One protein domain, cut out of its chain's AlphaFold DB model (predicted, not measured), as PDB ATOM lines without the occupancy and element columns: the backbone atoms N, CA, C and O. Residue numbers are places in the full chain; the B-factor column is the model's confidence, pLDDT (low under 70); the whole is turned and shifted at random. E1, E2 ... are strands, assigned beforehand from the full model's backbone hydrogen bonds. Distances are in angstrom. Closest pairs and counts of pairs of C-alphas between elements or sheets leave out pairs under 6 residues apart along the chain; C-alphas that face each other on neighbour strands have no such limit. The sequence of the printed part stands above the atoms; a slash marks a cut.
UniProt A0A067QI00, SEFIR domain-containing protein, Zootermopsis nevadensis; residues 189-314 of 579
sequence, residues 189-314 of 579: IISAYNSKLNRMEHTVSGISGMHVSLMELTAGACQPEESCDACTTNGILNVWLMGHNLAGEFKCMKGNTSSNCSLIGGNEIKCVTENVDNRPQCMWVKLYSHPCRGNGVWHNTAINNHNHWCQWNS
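AT A GLANCE: This is residues 189 to 314 of the 579 residues of the protein "SEFIR domain-containing protein" of Zootermopsis nevadensis (UniProt A0A067QI00). Two twisted sheets lie face to face as a sandwich, with E5, E4, E3, E8 and E9 in one layer and E1, E2, E7 and E6 in the other, their strands crossed at 32 degrees. Two long loops, residues 222 to 235 between E3 and E4 and residues 288 to 310 between E8 and E9, join strands of the five-stranded layer. The printed part has 126 residues with no named helix and nine named strands, E1 to E9 along the chain; both sheets are antiparallel, in the orders E5 E4 E3 E8 E9 and E1 E2 E7 E6. The class is all strand, though only 58 residues, under half, are in named elements. The whole is compact, with a radius of gyration of the C-alphas of 14.9 A and spans of 44 by 39 by 23 A.

IN THESE COORDINATES: Find C-alpha 189 at (-5.567, 26.651, -20.859), where E1 begins; it runs to residue 194. E2 follows at residues 199 to 205, then E3 at 214 to 221, 23.7 A long. C-alpha 236 at (1.910, 37.010, -9.329) begins E4, residues 236 to 244, the longest strand at 24.1 A. Read on to E5 at 250 to 255, E6 at 260 to 264, E7 at 268 to 274 and E8 at 281 to 287, 20.1 A long. E9, residues 311 to 313, ends at C-alpha 313 at (-8.559, 32.935, -16.184).

HOW THE PARTS SIT: Start with the hairpin of E1 and E2, where N 192 and O 201 are 2.8 A apart, within hydrogen-bond range. E2 and E7 are antiparallel at 166 degrees, with N 202 and O 271 at 2.8 A. E6 and E7 form a hairpin, with N 264 and O 268 at 2.7 A. In the five-stranded sheet, the hairpin of E3 and E4 has N 217 and O 240 at 2.8 A, and E4 and E5, also a hairpin, have N 253 and O 241 at 2.7 A; E3, E4 and E5 are a meander, each the antiparallel neighbour of the one before. E3 and E8 have N 218 and O 284 at 2.9 A, and the hairpin of E8 and E9 has N 285 and O 312 at 2.9 A. Between the sheets, look at the closest C-alphas of E5 and E6, Cys 252 and Cys 261, 6.5 A apart. E1 and E9 are only just apart, at 8.4 A.

THE WHOLE: The C-alphas farthest apart are those of Lys 196 and Asn 295, at 46.6 A. The printed part has no cut. The links E3 to E4 and E8 to E9 are long. Mean pLDDT of the printed part is 76.4; 34 residues are under 70, among them 226 to 237 and 300 to 308.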
ATOM      1  N   ILE A 189      -6.686  26.506 -21.788       86.56
ATOM      2  CA  ILE A 189      -5.567  26.651 -20.859       86.56
ATOM      3  C   ILE A 189      -5.445  25.384 -20.020       86.56
ATOM      4  O   ILE A 189      -6.364  25.043 -19.277       86.56
ATOM      5  N   ILE A 190      -4.296  24.721 -20.113       86.31
ATOM      6  CA  ILE A 190      -3.946  23.538 -19.325       86.31
ATOM      7  C   ILE A 190      -2.771  23.895 -18.426       86.31
ATOM      8  O   ILE A 190      -1.813  24.523 -18.860       86.31
ATOM      9  N   SER A 191      -2.850  23.471 -17.174       85.50
ATOM     10  CA  SER A 191      -1.844  23.714 -16.147       85.50
ATOM     11  C   SER A 191      -1.448  22.360 -15.554       85.50
ATOM     12  O   SER A 191      -2.308  21.650 -15.040       85.50
ATOM     13  N   ALA A 192      -0.171  21.985 -15.644       86.69
ATOM     14  CA  ALA A 192       0.358  20.698 -15.200       86.69
ATOM     15  C   ALA A 192       1.550  20.886 -14.251       86.69
ATOM     16  O   ALA A 192       2.530  21.549 -14.590       86.69
ATOM     17  N   TYR A 193       1.481  20.273 -13.067       86.31
ATOM     18  CA  TYR A 193       2.545  20.334 -12.064       86.31
ATOM     19  C   TYR A 193       3.410  19.073 -12.085       86.31
ATOM     20  O   TYR A 193       2.902  17.950 -12.048       86.31
ATOM     21  N   ASN A 194       4.726  19.266 -12.078       86.50
ATOM     22  CA  ASN A 194       5.723  18.224 -11.893       86.50
ATOM     23  C   ASN A 194       6.354  18.364 -10.501       86.50
ATOM     24  O   ASN A 194       7.211  19.221 -10.271       86.50
ATOM     25  N   SER A 195       5.948  17.482  -9.586       83.31
ATOM     26  CA  SER A 195       6.395  17.483  -8.188       83.31
ATOM     27  C   SER A 195       7.865  17.104  -8.004       83.31
ATOM     28  O   SER A 195       8.482  17.536  -7.038       83.31
ATOM     29  N   LYS A 196       8.461  16.330  -8.922       85.44
ATOM     30  CA  LYS A 196       9.882  15.942  -8.839       85.44
ATOM     31  C   LYS A 196      10.806  17.118  -9.134       85.44
ATOM     32  O   LYS A 196      11.879  17.224  -8.551       85.44
ATOM     33  N   LEU A 197      10.391  17.979 -10.061       87.25
ATOM     34  CA  LEU A 197      11.175  19.119 -10.528       87.25
ATOM     35  C   LEU A 197      10.742  20.446  -9.890       87.25
ATOM     36  O   LEU A 197      11.320  21.477 -10.226       87.25
ATOM     37  N   ASN A 198       9.723  20.439  -9.019       87.94
ATOM     38  CA  ASN A 198       9.050  21.648  -8.525       87.94
ATOM     39  C   ASN A 198       8.743  22.619  -9.672       87.94
ATOM     40  O   ASN A 198       9.096  23.799  -9.637       87.94
ATOM     41  N   ARG A 199       8.155  22.084 -10.745       88.44
ATOM     42  CA  ARG A 199       7.996  22.786 -12.017       88.44
ATOM     43  C   ARG A 199       6.535  22.799 -12.426       88.44
ATOM     44  O   ARG A 199       5.905  21.749 -12.477       88.44
ATOM     45  N   MET A 200       6.030  23.977 -12.764       87.38
ATOM     46  CA  MET A 200       4.703  24.155 -13.336       87.38
ATOM     47  C   MET A 200       4.819  24.408 -14.836       87.38
ATOM     48  O   MET A 200       5.662  25.184 -15.290       87.38
ATOM     49  N   GLU A 201       3.974  23.742 -15.605       90.62
ATOM     50  CA  GLU A 201       3.837  23.934 -17.039       90.62
ATOM     51  C   GLU A 201       2.430  24.433 -17.352       90.62
ATOM     52  O   GLU A 201       1.444  23.816 -16.962       90.62
ATOM     53  N   HIS A 202       2.346  25.544 -18.074       89.88
ATOM     54  CA  HIS A 202       1.102  26.095 -18.576       89.88
ATOM     55  C   HIS A 202       1.099  26.049 -20.098       89.88
ATOM     56  O   HIS A 202       2.020  26.556 -20.737       89.88
ATOM     57  N   THR A 203       0.046  25.491 -20.674       89.94
ATOM     58  CA  THR A 203      -0.146  25.393 -22.117       89.94
ATOM     59  C   THR A 203      -1.403  26.157 -22.500       89.94
ATOM     60  O   THR A 203      -2.487  25.851 -22.008       89.94
ATOM     61  N   VAL A 204      -1.265  27.148 -23.380       89.44
ATOM     62  CA  VAL A 204      -2.383  27.857 -24.016       89.44
ATOM     63  C   VAL A 204      -2.492  27.391 -25.453       89.44
ATOM     64  O   VAL A 204      -1.539  27.554 -26.206       89.44
ATOM     65  N   SER A 205      -3.636  26.846 -25.844       88.56
ATOM     66  CA  SER A 205      -3.899  26.367 -27.209       88.56
ATOM     67  C   SER A 205      -4.980  27.212 -27.886       88.56
ATOM     68  O   SER A 205      -5.772  27.850 -27.195       88.56
ATOM     69  N   GLY A 206      -5.029  27.210 -29.223       82.62
ATOM     70  CA  GLY A 206      -6.059  27.929 -29.996       82.62
ATOM     71  C   GLY A 206      -5.701  29.383 -30.329       82.62
ATOM     72  O   GLY A 206      -6.574  30.225 -30.530       82.62
ATOM     73  N   ILE A 207      -4.408  29.714 -30.370       79.06
ATOM     74  CA  ILE A 207      -3.942  31.100 -30.542       79.06
ATOM     75  C   ILE A 207      -3.862  31.508 -32.016       79.06
ATOM     76  O   ILE A 207      -3.950  32.691 -32.323       79.06
ATOM     77  N   SER A 208      -3.740  30.559 -32.944       71.31
ATOM     78  CA  SER A 208      -3.613  30.846 -34.385       71.31
ATOM     79  C   SER A 208      -4.799  31.634 -34.967       71.31
ATOM     80  O   SER A 208      -4.615  32.426 -35.887       71.31
ATOM     81  N   GLY A 209      -6.001  31.489 -34.393       65.25
ATOM     82  CA  GLY A 209      -7.186  32.278 -34.760       65.25
ATOM     83  C   GLY A 209      -7.221  33.692 -34.162       65.25
ATOM     84  O   GLY A 209      -8.046  34.526 -34.548       65.25
ATOM     85  N   MET A 210      -6.323  33.998 -33.222       68.44
ATOM     86  CA  MET A 210      -6.275  35.278 -32.526       68.44
ATOM     87  C   MET A 210      -5.368  36.262 -33.264       68.44
ATOM     88  O   MET A 210      -4.148  36.229 -33.146       68.44
ATOM     89  N   HIS A 211      -5.967  37.217 -33.978       67.75
ATOM     90  CA  HIS A 211      -5.251  38.381 -34.516       67.75
ATOM     91  C   HIS A 211      -4.885  39.369 -33.394       67.75
ATOM     92  O   HIS A 211      -5.458  40.457 -33.293       67.75
ATOM     93  N   VAL A 212      -3.962  38.974 -32.518       70.69
ATOM     94  CA  VAL A 212      -3.561  39.744 -31.338       70.69
ATOM     95  C   VAL A 212      -2.132  40.243 -31.518       70.69
ATOM     96  O   VAL A 212      -1.210  39.470 -31.746       70.69
ATOM     97  N   SER A 213      -1.944  41.557 -31.396       69.19
ATOM     98  CA  SER A 213      -0.635  42.213 -31.499       69.19
ATOM     99  C   SER A 213       0.260  41.910 -30.295       69.19
ATOM    100  O   SER A 213       1.463  41.696 -30.454       69.19
ATOM    101  N   LEU A 214      -0.332  41.884 -29.098       82.88
ATOM    102  CA  LEU A 214       0.349  41.629 -27.838       82.88
ATOM    103  C   LEU A 214      -0.582  40.893 -26.861       82.88
ATOM    104  O   LEU A 214      -1.742  41.257 -26.683       82.88
ATOM    105  N   MET A 215      -0.054  39.873 -26.205       87.06
ATOM    106  CA  MET A 215      -0.717  39.031 -25.220       87.06
ATOM    107  C   MET A 215       0.152  38.979 -23.965       87.06
ATOM    108  O   MET A 215       1.354  38.746 -24.041       87.06
ATOM    109  N   GLU A 216      -0.454  39.195 -22.808       89.12
ATOM    110  CA  GLU A 216       0.170  38.979 -21.510       89.12
ATOM    111  C   GLU A 216      -0.360  37.685 -20.919       89.12
ATOM    112  O   GLU A 216      -1.568  37.518 -20.770       89.12
ATOM    113  N   LEU A 217       0.546  36.772 -20.607       88.19
ATOM    114  CA  LEU A 217       0.253  35.602 -19.804       88.19
ATOM    115  C   LEU A 217       0.847  35.851 -18.439       88.19
ATOM    116  O   LEU A 217       2.010  36.246 -18.330       88.19
ATOM    117  N   THR A 218       0.095  35.584 -17.391       87.06
ATOM    118  CA  THR A 218       0.663  35.683 -16.060       87.06
ATOM    119  C   THR A 218       0.142  34.564 -15.180       87.06
ATOM    120  O   THR A 218      -1.006  34.142 -15.269       87.06
ATOM    121  N   ALA A 219       1.048  33.995 -14.395       87.12
ATOM    122  CA  ALA A 219       0.779  32.863 -13.523       87.12
ATOM    123  C   ALA A 219       0.938  33.299 -12.070       87.12
ATOM    124  O   ALA A 219       1.866  34.044 -11.726       87.12
ATOM    125  N   GLY A 220       0.026  32.833 -11.223       85.81
ATOM    126  CA  GLY A 220       0.039  33.114  -9.796       85.81
ATOM    127  C   GLY A 220      -0.418  31.925  -8.962       85.81
ATOM    128  O   GLY A 220      -1.131  31.044  -9.444       85.81
ATOM    129  N   ALA A 221       0.013  31.905  -7.702       83.56
ATOM    130  CA  ALA A 221      -0.470  30.939  -6.721       83.56
ATOM    131  C   ALA A 221      -1.838  31.377  -6.180       83.56
ATOM    132  O   ALA A 221      -2.035  32.549  -5.855       83.56
ATOM    133  N   CYS A 222      -2.765  30.432  -6.045       80.44
ATOM    134  CA  CYS A 222      -4.025  30.666  -5.353       80.44
ATOM    135  C   CYS A 222      -3.800  30.750  -3.840       80.44
ATOM    136  O   CYS A 222      -2.938  30.058  -3.282       80.44
ATOM    137  N   GLN A 223      -4.599  31.573  -3.159       77.44
ATOM    138  CA  GLN A 223      -4.626  31.552  -1.700       77.44
ATOM    139  C   GLN A 223      -5.372  30.301  -1.200       77.44
ATOM    140  O   GLN A 223      -6.342  29.895  -1.829       77.44
ATOM    141  N   PRO A 224      -4.951  29.680  -0.082       70.06
ATOM    142  CA  PRO A 224      -5.568  28.447   0.421       70.06
ATOM    143  C   PRO A 224      -7.046  28.585   0.820       70.06
ATOM    144  O   PRO A 224      -7.749  27.581   0.873       70.06
ATOM    145  N   GLU A 225      -7.494  29.803   1.135       70.38
ATOM    146  CA  GLU A 225      -8.827  30.085   1.688       70.38
ATOM    147  C   GLU A 225      -9.789  30.735   0.679       70.38
ATOM    148  O   GLU A 225     -10.990  30.800   0.934       70.38
ATOM    149  N   GLU A 226      -9.294  31.175  -0.480       63.75
ATOM    150  CA  GLU A 226     -10.112  31.760  -1.544       63.75
ATOM    151  C   GLU A 226     -10.235  30.742  -2.680       63.75
ATOM    152  O   GLU A 226      -9.245  30.141  -3.105       63.75
ATOM    153  N   SER A 227     -11.449  30.534  -3.197       61.34
ATOM    154  CA  SER A 227     -11.607  29.849  -4.477       61.34
ATOM    155  C   SER A 227     -10.711  30.550  -5.505       61.34
ATOM    156  O   SER A 227     -10.662  31.779  -5.547       61.34
ATOM    157  N   CYS A 228      -9.989  29.801  -6.352       66.94
ATOM    158  CA  CYS A 228      -9.155  30.374  -7.425       66.94
ATOM    159  C   CYS A 228      -9.981  31.128  -8.499       66.94
ATOM    160  O   CYS A 228      -9.538  31.268  -9.639       66.94
ATOM    161  N   ASP A 229     -11.192  31.581  -8.177       61.84
ATOM    162  CA  ASP A 229     -12.102  32.299  -9.062       61.84
ATOM    163  C   ASP A 229     -11.490  33.634  -9.510       61.84
ATOM    164  O   ASP A 229     -11.747  34.105 -10.621       61.84
ATOM    165  N   ALA A 230     -10.601  34.205  -8.689       61.31
ATOM    166  CA  ALA A 230      -9.762  35.332  -9.055       61.31
ATOM    167  C   ALA A 230      -8.288  35.015  -8.773       61.31
ATOM    168  O   ALA A 230      -7.875  34.901  -7.621       61.31
ATOM    169  N   CYS A 231      -7.463  34.938  -9.822       64.31
ATOM    170  CA  CYS A 231      -6.015  35.075  -9.672       64.31
ATOM    171  C   CYS A 231      -5.725  36.461  -9.085       64.31
ATOM    172  O   CYS A 231      -5.674  37.448  -9.822       64.31
ATOM    173  N   THR A 232      -5.601  36.577  -7.763       62.78
ATOM    174  CA  THR A 232      -5.339  37.877  -7.147       62.78
ATOM    175  C   THR A 232      -3.914  38.315  -7.476       62.78
ATOM    176  O   THR A 232      -2.961  37.533  -7.477       62.78
ATOM    177  N   THR A 233      -3.749  39.604  -7.769       62.69
ATOM    178  CA  THR A 233      -2.469  40.200  -8.186       62.69
ATOM    179  C   THR A 233      -1.357  40.049  -7.145       62.69
ATOM    180  O   THR A 233      -0.181  40.186  -7.467       62.69
ATOM    181  N   ASN A 234      -1.717  39.734  -5.899       62.47
ATOM    182  CA  ASN A 234      -0.791  39.605  -4.775       62.47
ATOM    183  C   ASN A 234       0.027  38.300  -4.804       62.47
ATOM    184  O   ASN A 234       0.967  38.166  -4.026       62.47
ATOM    185  N   GLY A 235      -0.306  37.358  -5.697       61.38
ATOM    186  CA  GLY A 235       0.407  36.089  -5.890       61.38
ATOM    187  C   GLY A 235       1.113  35.954  -7.241       61.38
ATOM    188  O   GLY A 235       1.465  34.835  -7.612       61.38
ATOM    189  N   ILE A 236       1.284  37.047  -8.000       61.72
ATOM    190  CA  ILE A 236       1.910  37.010  -9.329       61.72
ATOM    191  C   ILE A 236       3.361  36.533  -9.208       61.72
ATOM    192  O   ILE A 236       4.212  37.223  -8.650       61.72
ATOM    193  N   LEU A 237       3.637  35.360  -9.774       67.06
ATOM    194  CA  LEU A 237       4.966  34.756  -9.781       67.06
ATOM    195  C   LEU A 237       5.692  35.058 -11.092       67.06
ATOM    196  O   LEU A 237       6.888  35.338 -11.085       67.06
ATOM    197  N   ASN A 238       4.974  35.029 -12.220       82.31
ATOM    198  CA  ASN A 238       5.583  35.193 -13.537       82.31
ATOM    199  C   ASN A 238       4.663  35.927 -14.498       82.31
ATOM    200  O   ASN A 238       3.465  35.665 -14.536       82.31
ATOM    201  N   VAL A 239       5.258  36.813 -15.293       84.75
ATOM    202  CA  VAL A 239       4.597  37.547 -16.369       84.75
ATOM    203  C   VAL A 239       5.381  37.316 -17.651       84.75
ATOM    204  O   VAL A 239       6.605  37.484 -17.679       84.75
ATOM    205  N   TRP A 240       4.657  36.981 -18.709       87.81
ATOM    206  CA  TRP A 240       5.173  36.803 -20.052       87.81
ATOM    207  C   TRP A 240       4.416  37.698 -21.011       87.81
ATOM    208  O   TRP A 240       3.190  37.729 -21.023       87.81
ATOM    209  N   LEU A 241       5.163  38.415 -21.839       87.50
ATOM    210  CA  LEU A 241       4.618  39.212 -22.924       87.50
ATOM    211  C   LEU A 241       4.937  38.508 -24.234       87.50
ATOM    212  O   LEU A 241       6.101  38.377 -24.598       87.50
ATOM    213  N   MET A 242       3.901  38.065 -24.930       85.19
ATOM    214  CA  MET A 242       3.963  37.412 -26.231       85.19
ATOM    215  C   MET A 242       3.422  38.369 -27.289       85.19
ATOM    216  O   MET A 242       2.372  38.969 -27.095       85.19
ATOM    217  N   GLY A 243       4.112  38.533 -28.408       83.94
ATOM    218  CA  GLY A 243       3.662  39.426 -29.471       83.94
ATOM    219  C   GLY A 243       4.429  39.206 -30.762       83.94
ATOM    220  O   GLY A 243       5.394  38.444 -30.806       83.94
ATOM    221  N   HIS A 244       4.007  39.876 -31.830       75.50
ATOM    222  CA  HIS A 244       4.740  39.827 -33.093       75.50
ATOM    223  C   HIS A 244       6.040  40.637 -32.994       75.50
ATOM    224  O   HIS A 244       6.018  41.826 -32.669       75.50
ATOM    225  N   ASN A 245       7.176  40.011 -33.303       72.06
ATOM    226  CA  ASN A 245       8.452  40.704 -33.458       72.06
ATOM    227  C   ASN A 245       8.467  41.561 -34.745       72.06
ATOM    228  O   ASN A 245       7.506  41.578 -35.513       72.06
ATOM    229  N   LEU A 246       9.575  42.267 -35.003       60.31
ATOM    230  CA  LEU A 246       9.737  43.093 -36.212       60.31
ATOM    231  C   LEU A 246       9.631  42.294 -37.527       60.31
ATOM    232  O   LEU A 246       9.324  42.876 -38.562       60.31
ATOM    233  N   ALA A 247       9.872  40.981 -37.491       65.12
ATOM    234  CA  ALA A 247       9.726  40.084 -38.635       65.12
ATOM    235  C   ALA A 247       8.290  39.542 -38.795       65.12
ATOM    236  O   ALA A 247       8.034  38.744 -39.691       65.12
ATOM    237  N   GLY A 248       7.351  39.957 -37.936       64.81
ATOM    238  CA  GLY A 248       5.979  39.453 -37.929       64.81
ATOM    239  C   GLY A 248       5.824  38.071 -37.287       64.81
ATOM    240  O   GLY A 248       4.731  37.514 -37.307       64.81
ATOM    241  N   GLU A 249       6.867  37.512 -36.675       72.62
ATOM    242  CA  GLU A 249       6.803  36.227 -35.979       72.62
ATOM    243  C   GLU A 249       6.284  36.421 -34.552       72.62
ATOM    244  O   GLU A 249       6.800  37.254 -33.803       72.62
ATOM    245  N   PHE A 250       5.298  35.626 -34.142       75.62
ATOM    246  CA  PHE A 250       4.762  35.671 -32.784       75.62
ATOM    247  C   PHE A 250       5.743  35.011 -31.799       75.62
ATOM    248  O   PHE A 250       5.978  33.804 -31.856       75.62
ATOM    249  N   LYS A 251       6.372  35.796 -30.918       81.38
ATOM    250  CA  LYS A 251       7.424  35.344 -29.991       81.38
ATOM    251  C   LYS A 251       7.268  35.972 -28.604       81.38
ATOM    252  O   LYS A 251       6.598  36.988 -28.429       81.38
ATOM    253  N   CYS A 252       7.924  35.371 -27.613       81.88
ATOM    254  CA  CYS A 252       8.063  35.965 -26.285       81.88
ATOM    255  C   CYS A 252       8.947  37.216 -26.380       81.88
ATOM    256  O   CYS A 252      10.122  37.127 -26.728       81.88
ATOM    257  N   MET A 253       8.367  38.380 -26.106       79.75
ATOM    258  CA  MET A 253       9.037  39.680 -26.109       79.75
ATOM    259  C   MET A 253       9.695  39.998 -24.765       79.75
ATOM    260  O   MET A 253      10.697  40.708 -24.720       79.75
ATOM    261  N   LYS A 254       9.116  39.514 -23.661       77.75
ATOM    262  CA  LYS A 254       9.656  39.696 -22.311       77.75
ATOM    263  C   LYS A 254       9.182  38.563 -21.414       77.75
ATOM    264  O   LYS A 254       7.980  38.374 -21.257       77.75
ATOM    265  N   GLY A 255      10.125  37.861 -20.797       61.41
ATOM    266  CA  GLY A 255       9.883  36.981 -19.659       61.41
ATOM    267  C   GLY A 255      10.715  37.457 -18.475       61.41
ATOM    268  O   GLY A 255      11.776  38.057 -18.664       61.41
ATOM    269  N   ASN A 256      10.246  37.215 -17.252       59.94
ATOM    270  CA  ASN A 256      11.129  37.325 -16.093       59.94
ATOM    271  C   ASN A 256      12.268  36.299 -16.257       59.94
ATOM    272  O   ASN A 256      12.031  35.194 -16.750       59.94
ATOM    273  N   THR A 257      13.490  36.677 -15.881       50.66
ATOM    274  CA  THR A 257      14.787  36.081 -16.285       50.66
ATOM    275  C   THR A 257      15.010  34.592 -15.966       50.66
ATOM    276  O   THR A 257      16.058  34.056 -16.314       50.66
ATOM    277  N   SER A 258      14.047  33.903 -15.352       55.19
ATOM    278  CA  SER A 258      14.092  32.479 -14.994       55.19
ATOM    279  C   SER A 258      12.994  31.620 -15.640       55.19
ATOM    280  O   SER A 258      12.891  30.437 -15.330       55.19
ATOM    281  N   SER A 259      12.154  32.182 -16.511       61.91
ATOM    282  CA  SER A 259      10.965  31.496 -17.035       61.91
ATOM    283  C   SER A 259      10.978  31.392 -18.561       61.91
ATOM    284  O   SER A 259      11.197  32.378 -19.265       61.91
ATOM    285  N   ASN A 260      10.728  30.185 -19.074       81.12
ATOM    286  CA  ASN A 260      10.755  29.889 -20.505       81.12
ATOM    287  C   ASN A 260       9.323  29.768 -21.038       81.12
ATOM    288  O   ASN A 260       8.618  28.828 -20.675       81.12
ATOM    289  N   CYS A 261       8.915  30.684 -21.922       86.44
ATOM    290  CA  CYS A 261       7.748  30.493 -22.786       86.44
ATOM    291  C   CYS A 261       8.187  30.297 -24.231       86.44
ATOM    292  O   CYS A 261       8.975  31.089 -24.756       86.44
ATOM    293  N   SER A 262       7.637  29.285 -24.889       87.38
ATOM    294  CA  SER A 262       7.863  29.017 -26.305       87.38
ATOM    295  C   SER A 262       6.546  28.797 -27.039       87.38
ATOM    296  O   SER A 262       5.585  28.259 -26.492       87.38
ATOM    297  N   LEU A 263       6.515  29.226 -28.300       84.94
ATOM    298  CA  LEU A 263       5.447  28.887 -29.231       84.94
ATOM    299  C   LEU A 263       5.762  27.517 -29.850       84.94
ATOM    300  O   LEU A 263       6.833  27.327 -30.427       84.94
ATOM    301  N   ILE A 264       4.838  26.573 -29.726       86.75
ATOM    302  CA  ILE A 264       4.903  25.214 -30.255       86.75
ATOM    303  C   ILE A 264       3.920  25.113 -31.419       86.75
ATOM    304  O   ILE A 264       2.743  25.453 -31.298       86.75
ATOM    305  N   GLY A 265       4.420  24.689 -32.582       81.44
ATOM    306  CA  GLY A 265       3.587  24.413 -33.757       81.44
ATOM    307  C   GLY A 265       2.775  25.601 -34.291       81.44
ATOM    308  O   GLY A 265       1.841  25.390 -35.050       81.44
ATOM    309  N   GLY A 266       3.082  26.839 -33.884       81.81
ATOM    310  CA  GLY A 266       2.371  28.045 -34.327       81.81
ATOM    311  C   GLY A 266       0.993  28.282 -33.693       81.81
ATOM    312  O   GLY A 266       0.390  29.316 -33.961       81.81
ATOM    313  N   ASN A 267       0.498  27.374 -32.847       84.56
ATOM    314  CA  ASN A 267      -0.850  27.460 -32.266       84.56
ATOM    315  C   ASN A 267      -0.893  27.282 -30.739       84.56
ATOM    316  O   ASN A 267      -1.926  27.558 -30.125       84.56
ATOM    317  N   GLU A 268       0.206  26.836 -30.128       89.00
ATOM    318  CA  GLU A 268       0.275  26.542 -28.698       89.00
ATOM    319  C   GLU A 268       1.400  27.329 -28.032       89.00
ATOM    320  O   GLU A 268       2.521  27.361 -28.527       89.00
ATOM    321  N   ILE A 269       1.133  27.956 -26.892       89.44
ATOM    322  CA  ILE A 269       2.153  28.601 -26.063       89.44
ATOM    323  C   ILE A 269       2.369  27.739 -24.838       89.44
ATOM    324  O   ILE A 269       1.446  27.541 -24.053       89.44
ATOM    325  N   LYS A 270       3.600  27.274 -24.657       91.94
ATOM    326  CA  LYS A 270       4.026  26.521 -23.484       91.94
ATOM    327  C   LYS A 270       4.916  27.397 -22.624       91.94
ATOM    328  O   LYS A 270       6.003  27.779 -23.047       91.94
ATOM    329  N   CYS A 271       4.453  27.688 -21.421       90.50
ATOM    330  CA  CYS A 271       5.118  28.503 -20.421       90.50
ATOM    331  C   CYS A 271       5.512  27.654 -19.222       90.50
ATOM    332  O   CYS A 271       4.726  26.855 -18.720       90.50
ATOM    333  N   VAL A 272       6.748  27.814 -18.771       89.31
ATOM    334  CA  VAL A 272       7.327  27.005 -17.704       89.31
ATOM    335  C   VAL A 272       7.759  27.903 -16.562       89.31
ATOM    336  O   VAL A 272       8.527  28.849 -16.758       89.31
ATOM    337  N   THR A 273       7.326  27.540 -15.360       86.69
ATOM    338  CA  THR A 273       7.811  28.117 -14.114       86.69
ATOM    339  C   THR A 273       8.559  27.067 -13.305       86.69
ATOM    340  O   THR A 273       8.058  25.967 -13.079       86.69
ATOM    341  N   GLU A 274       9.759  27.414 -12.850       87.75
ATOM    342  CA  GLU A 274      10.595  26.581 -11.981       87.75
ATOM    343  C   GLU A 274      10.497  27.026 -10.516       87.75
ATOM    344  O   GLU A 274      10.138  28.169 -10.231       87.75
ATOM    345  N   ASN A 275      10.867  26.137  -9.589       86.06
ATOM    346  CA  ASN A 275      10.868  26.374  -8.137       86.06
ATOM    347  C   ASN A 275       9.495  26.773  -7.580       86.06
ATOM    348  O   ASN A 275       9.371  27.655  -6.730       86.06
ATOM    349  N   VAL A 276       8.461  26.105  -8.080       84.31
ATOM    350  CA  VAL A 276       7.066  26.334  -7.722       84.31
ATOM    351  C   VAL A 276       6.665  25.454  -6.544       84.31
ATOM    352  O   VAL A 276       6.955  24.254  -6.524       84.31
ATOM    353  N   ASP A 277       5.975  26.042  -5.569       83.00
ATOM    354  CA  ASP A 277       5.375  25.293  -4.472       83.00
ATOM    355  C   ASP A 277       4.157  24.481  -4.934       83.00
ATOM    356  O   ASP A 277       3.527  24.771  -5.944       83.00
ATOM    357  N   ASN A 278       3.794  23.440  -4.186       80.56
ATOM    358  CA  ASN A 278       2.664  22.567  -4.530       80.56
ATOM    359  C   ASN A 278       1.287  23.227  -4.275       80.56
ATOM    360  O   ASN A 278       0.313  22.549  -3.948       80.56
ATOM    361  N   ARG A 279       1.202  24.561  -4.331       81.81
ATOM    362  CA  ARG A 279      -0.068  25.277  -4.203       81.81
ATOM    363  C   ARG A 279      -0.781  25.291  -5.556       81.81
ATOM    364  O   ARG A 279      -0.112  25.364  -6.589       81.81
ATOM    365  N   PRO A 280      -2.126  25.248  -5.577       80.44
ATOM    366  CA  PRO A 280      -2.880  25.439  -6.805       80.44
ATOM    367  C   PRO A 280      -2.431  26.726  -7.488       80.44
ATOM    368  O   PRO A 280      -2.334  27.775  -6.848       80.44
ATOM    369  N   GLN A 281      -2.131  26.634  -8.777       81.62
ATOM    370  CA  GLN A 281      -1.778  27.790  -9.584       81.62
ATOM    371  C   GLN A 281      -2.872  28.068 -10.591       81.62
ATOM    372  O   GLN A 281      -3.528  27.158 -11.103       81.62
ATOM    373  N   CYS A 282      -3.019  29.340 -10.907       83.44
ATOM    374  CA  CYS A 282      -3.902  29.800 -11.950       83.44
ATOM    375  C   CYS A 282      -3.096  30.635 -12.944       83.44
ATOM    376  O   CYS A 282      -2.113  31.291 -12.587       83.44
ATOM    377  N   MET A 283      -3.500  30.585 -14.208       86.75
ATOM    378  CA  MET A 283      -2.925  31.419 -15.250       86.75
ATOM    379  C   MET A 283      -4.006  32.316 -15.831       86.75
ATOM    380  O   MET A 283      -5.103  31.851 -16.141       86.75
ATOM    381  N   TRP A 284      -3.684  33.591 -16.004       85.12
ATOM    382  CA  TRP A 284      -4.518  34.537 -16.721       85.12
ATOM    383  C   TRP A 284      -3.862  34.938 -18.032       85.12
ATOM    384  O   TRP A 284      -2.640  35.029 -18.148       85.12
ATOM    385  N   VAL A 285      -4.708  35.140 -19.035       86.38
ATOM    386  CA  VAL A 285      -4.325  35.609 -20.361       86.38
ATOM    387  C   VAL A 285      -5.058  36.915 -20.601       86.38
ATOM    388  O   VAL A 285      -6.288  36.963 -20.577       86.38
ATOM    389  N   LYS A 286      -4.304  37.981 -20.831       86.69
ATOM    390  CA  LYS A 286      -4.815  39.318 -21.102       86.69
ATOM    391  C   LYS A 286      -4.369  39.762 -22.484       86.69
ATOM    392  O   LYS A 286      -3.182  39.782 -22.798       86.69
ATOM    393  N   LEU A 287      -5.326  40.146 -23.320       84.38
ATOM    394  CA  LEU A 287      -5.038  40.633 -24.664       84.38
ATOM    395  C   LEU A 287      -4.819  42.142 -24.627       84.38
ATOM    396  O   LEU A 287      -5.650  42.910 -24.141       84.38
ATOM    397  N   TYR A 288      -3.700  42.573 -25.189       78.75
ATOM    398  CA  TYR A 288      -3.380  43.970 -25.421       78.75
ATOM    399  C   TYR A 288      -3.567  44.295 -26.893       78.75
ATOM    400  O   TYR A 288      -2.615  44.493 -27.639       78.75
ATOM    401  N   SER A 289      -4.829  44.364 -27.293       74.38
ATOM    402  CA  SER A 289      -5.244  44.859 -28.598       74.38
ATOM    403  C   SER A 289      -6.032  46.162 -28.430       74.38
ATOM    404  O   SER A 289      -6.636  46.402 -27.382       74.38
ATOM    405  N   HIS A 290      -6.031  47.019 -29.452       72.06
ATOM    406  CA  HIS A 290      -6.856  48.235 -29.499       72.06
ATOM    407  C   HIS A 290      -8.335  48.016 -29.116       72.06
ATOM    408  O   HIS A 290      -8.813  48.736 -28.242       72.06
ATOM    409  N   PRO A 291      -9.021  46.987 -29.655       74.50
ATOM    410  CA  PRO A 291     -10.283  46.457 -29.137       74.50
ATOM    411  C   PRO A 291     -10.483  46.475 -27.616       74.50
ATOM    412  O   PRO A 291     -11.584  46.734 -27.139       74.50
ATOM    413  N   CYS A 292      -9.428  46.176 -26.860       75.88
ATOM    414  CA  CYS A 292      -9.457  45.832 -25.444       75.88
ATOM    415  C   CYS A 292      -8.983  46.953 -24.502       75.88
ATOM    416  O   CYS A 292      -9.082  46.816 -23.277       75.88
ATOM    417  N   ARG A 293      -8.434  48.052 -25.040       74.19
ATOM    418  CA  ARG A 293      -7.826  49.146 -24.261       74.19
ATOM    419  C   ARG A 293      -8.641  50.437 -24.346       74.19
ATOM    420  O   ARG A 293      -9.179  50.754 -25.399       74.19
ATOM    421  N   GLY A 294      -8.637  51.222 -23.264       75.81
ATOM    422  CA  GLY A 294      -9.213  52.574 -23.235       75.81
ATOM    423  C   GLY A 294     -10.677  52.583 -23.669       75.81
ATOM    424  O   GLY A 294     -11.461  51.793 -23.179       75.81
ATOM    425  N   ASN A 295     -11.043  53.404 -24.651       66.81
ATOM    426  CA  ASN A 295     -12.409  53.433 -25.195       66.81
ATOM    427  C   ASN A 295     -12.658  52.343 -26.259       66.81
ATOM    428  O   ASN A 295     -13.448  52.544 -27.182       66.81
ATOM    429  N   GLY A 296     -11.944  51.218 -26.181       76.25
ATOM    430  CA  GLY A 296     -12.048  50.100 -27.111       76.25
ATOM    431  C   GLY A 296     -13.441  49.468 -27.116       76.25
ATOM    432  O   GLY A 296     -14.093  49.405 -26.079       76.25
ATOM    433  N   VAL A 297     -13.919  48.956 -28.252       76.94
ATOM    434  CA  VAL A 297     -15.283  48.378 -28.325       76.94
ATOM    435  C   VAL A 297     -15.475  47.113 -27.469       76.94
ATOM    436  O   VAL A 297     -16.601  46.775 -27.123       76.94
ATOM    437  N   TRP A 298     -14.409  46.401 -27.092       77.50
ATOM    438  CA  TRP A 298     -14.465  45.295 -26.121       77.50
ATOM    439  C   TRP A 298     -14.063  45.731 -24.704       77.50
ATOM    440  O   TRP A 298     -14.019  44.901 -23.796       77.50
ATOM    441  N   HIS A 299     -13.789  47.017 -24.490       72.31
ATOM    442  CA  HIS A 299     -13.512  47.568 -23.174       72.31
ATOM    443  C   HIS A 299     -14.827  47.957 -22.488       72.31
ATOM    444  O   HIS A 299     -15.433  48.977 -22.808       72.31
ATOM    445  N   ASN A 300     -15.298  47.134 -21.550       62.09
ATOM    446  CA  ASN A 300     -16.521  47.434 -20.812       62.09
ATOM    447  C   ASN A 300     -16.195  48.228 -19.537       62.09
ATOM    448  O   ASN A 300     -15.677  47.668 -18.572       62.09
ATOM    449  N   THR A 301     -16.501  49.528 -19.524       54.19
ATOM    450  CA  THR A 301     -16.333  50.396 -18.342       54.19
ATOM    451  C   THR A 301     -17.514  50.331 -17.367       54.19
ATOM    452  O   THR A 301     -17.386  50.784 -16.233       54.19
ATOM    453  N   ALA A 302     -18.660  49.777 -17.779       49.16
ATOM    454  CA  ALA A 302     -19.939  49.972 -17.092       49.16
ATOM    455  C   ALA A 302     -20.340  48.847 -16.120       49.16
ATOM    456  O   ALA A 302     -21.342  48.980 -15.421       49.16
ATOM    457  N   ILE A 303     -19.592  47.741 -16.048       47.72
ATOM    458  CA  ILE A 303     -19.955  46.594 -15.201       47.72
ATOM    459  C   ILE A 303     -18.741  46.174 -14.365       47.72
ATOM    460  O   ILE A 303     -17.864  45.472 -14.850       47.72
ATOM    461  N   ASN A 304     -18.697  46.652 -13.118       43.72
ATOM    462  CA  ASN A 304     -17.942  46.123 -11.973       43.72
ATOM    463  C   ASN A 304     -16.685  45.288 -12.300       43.72
ATOM    464  O   ASN A 304     -16.780  44.073 -12.416       43.72
ATOM    465  N   ASN A 305     -15.516  45.941 -12.368       49.31
ATOM    466  CA  ASN A 305     -14.143  45.433 -12.148       49.31
ATOM    467  C   ASN A 305     -13.670  44.108 -12.784       49.31
ATOM    468  O   ASN A 305     -12.517  43.721 -12.573       49.31
ATOM    469  N   HIS A 306     -14.468  43.418 -13.590       53.28
ATOM    470  CA  HIS A 306     -14.108  42.139 -14.189       53.28
ATOM    471  C   HIS A 306     -14.330  42.225 -15.696       53.28
ATOM    472  O   HIS A 306     -15.381  41.901 -16.244       53.28
ATOM    473  N   ASN A 307     -13.309  42.734 -16.384       54.88
ATOM    474  CA  ASN A 307     -13.312  42.935 -17.827       54.88
ATOM    475  C   ASN A 307     -13.157  41.584 -18.567       54.88
ATOM    476  O   ASN A 307     -12.111  41.285 -19.140       54.88
ATOM    477  N   HIS A 308     -14.197  40.742 -18.535       64.19
ATOM    478  CA  HIS A 308     -14.195  39.348 -19.020       64.19
ATOM    479  C   HIS A 308     -14.014  39.174 -20.544       64.19
ATOM    480  O   HIS A 308     -14.007  38.052 -21.049       64.19
ATOM    481  N   TRP A 309     -13.956  40.264 -21.314       72.56
ATOM    482  CA  TRP A 309     -13.994  40.206 -22.782       72.56
ATOM    483  C   TRP A 309     -12.593  40.143 -23.392       72.56
ATOM    484  O   TRP A 309     -12.429  39.641 -24.501       72.56
ATOM    485  N   CYS A 310     -11.588  40.606 -22.642       76.50
ATOM    486  CA  CYS A 310     -10.182  40.653 -23.046       76.50
ATOM    487  C   CYS A 310      -9.232  40.046 -22.006       76.50
ATOM    488  O   CYS A 310      -8.012  40.103 -22.172       76.50
ATOM    489  N   GLN A 311      -9.795  39.472 -20.943       78.69
ATOM    490  CA  GLN A 311      -9.080  38.736 -19.917       78.69
ATOM    491  C   GLN A 311      -9.738  37.375 -19.723       78.69
ATOM    492  O   GLN A 311     -10.963  37.271 -19.645       78.69
ATOM    493  N   TRP A 312      -8.903  36.353 -19.603       77.19
ATOM    494  CA  TRP A 312      -9.311  34.993 -19.311       77.19
ATOM    495  C   TRP A 312      -8.532  34.453 -18.121       77.19
ATOM    496  O   TRP A 312      -7.337  34.716 -18.016       77.19
ATOM    497  N   ASN A 313      -9.191  33.669 -17.273       74.38
ATOM    498  CA  ASN A 313      -8.559  32.935 -16.184       74.38
ATOM    499  C   ASN A 313      -8.705  31.444 -16.487       74.38
ATOM    500  O   ASN A 313      -9.794  30.988 -16.843       74.38
ATOM    501  N   SER A 314      -7.631  30.670 -16.346       72.06
ATOM    502  CA  SER A 314      -7.754  29.216 -16.309       72.06
ATOM    503  C   SER A 314      -8.722  28.848 -15.181       72.06
ATOM    504  O   SER A 314      -8.552  29.393 -14.083       72.06
TER     505      SER A 314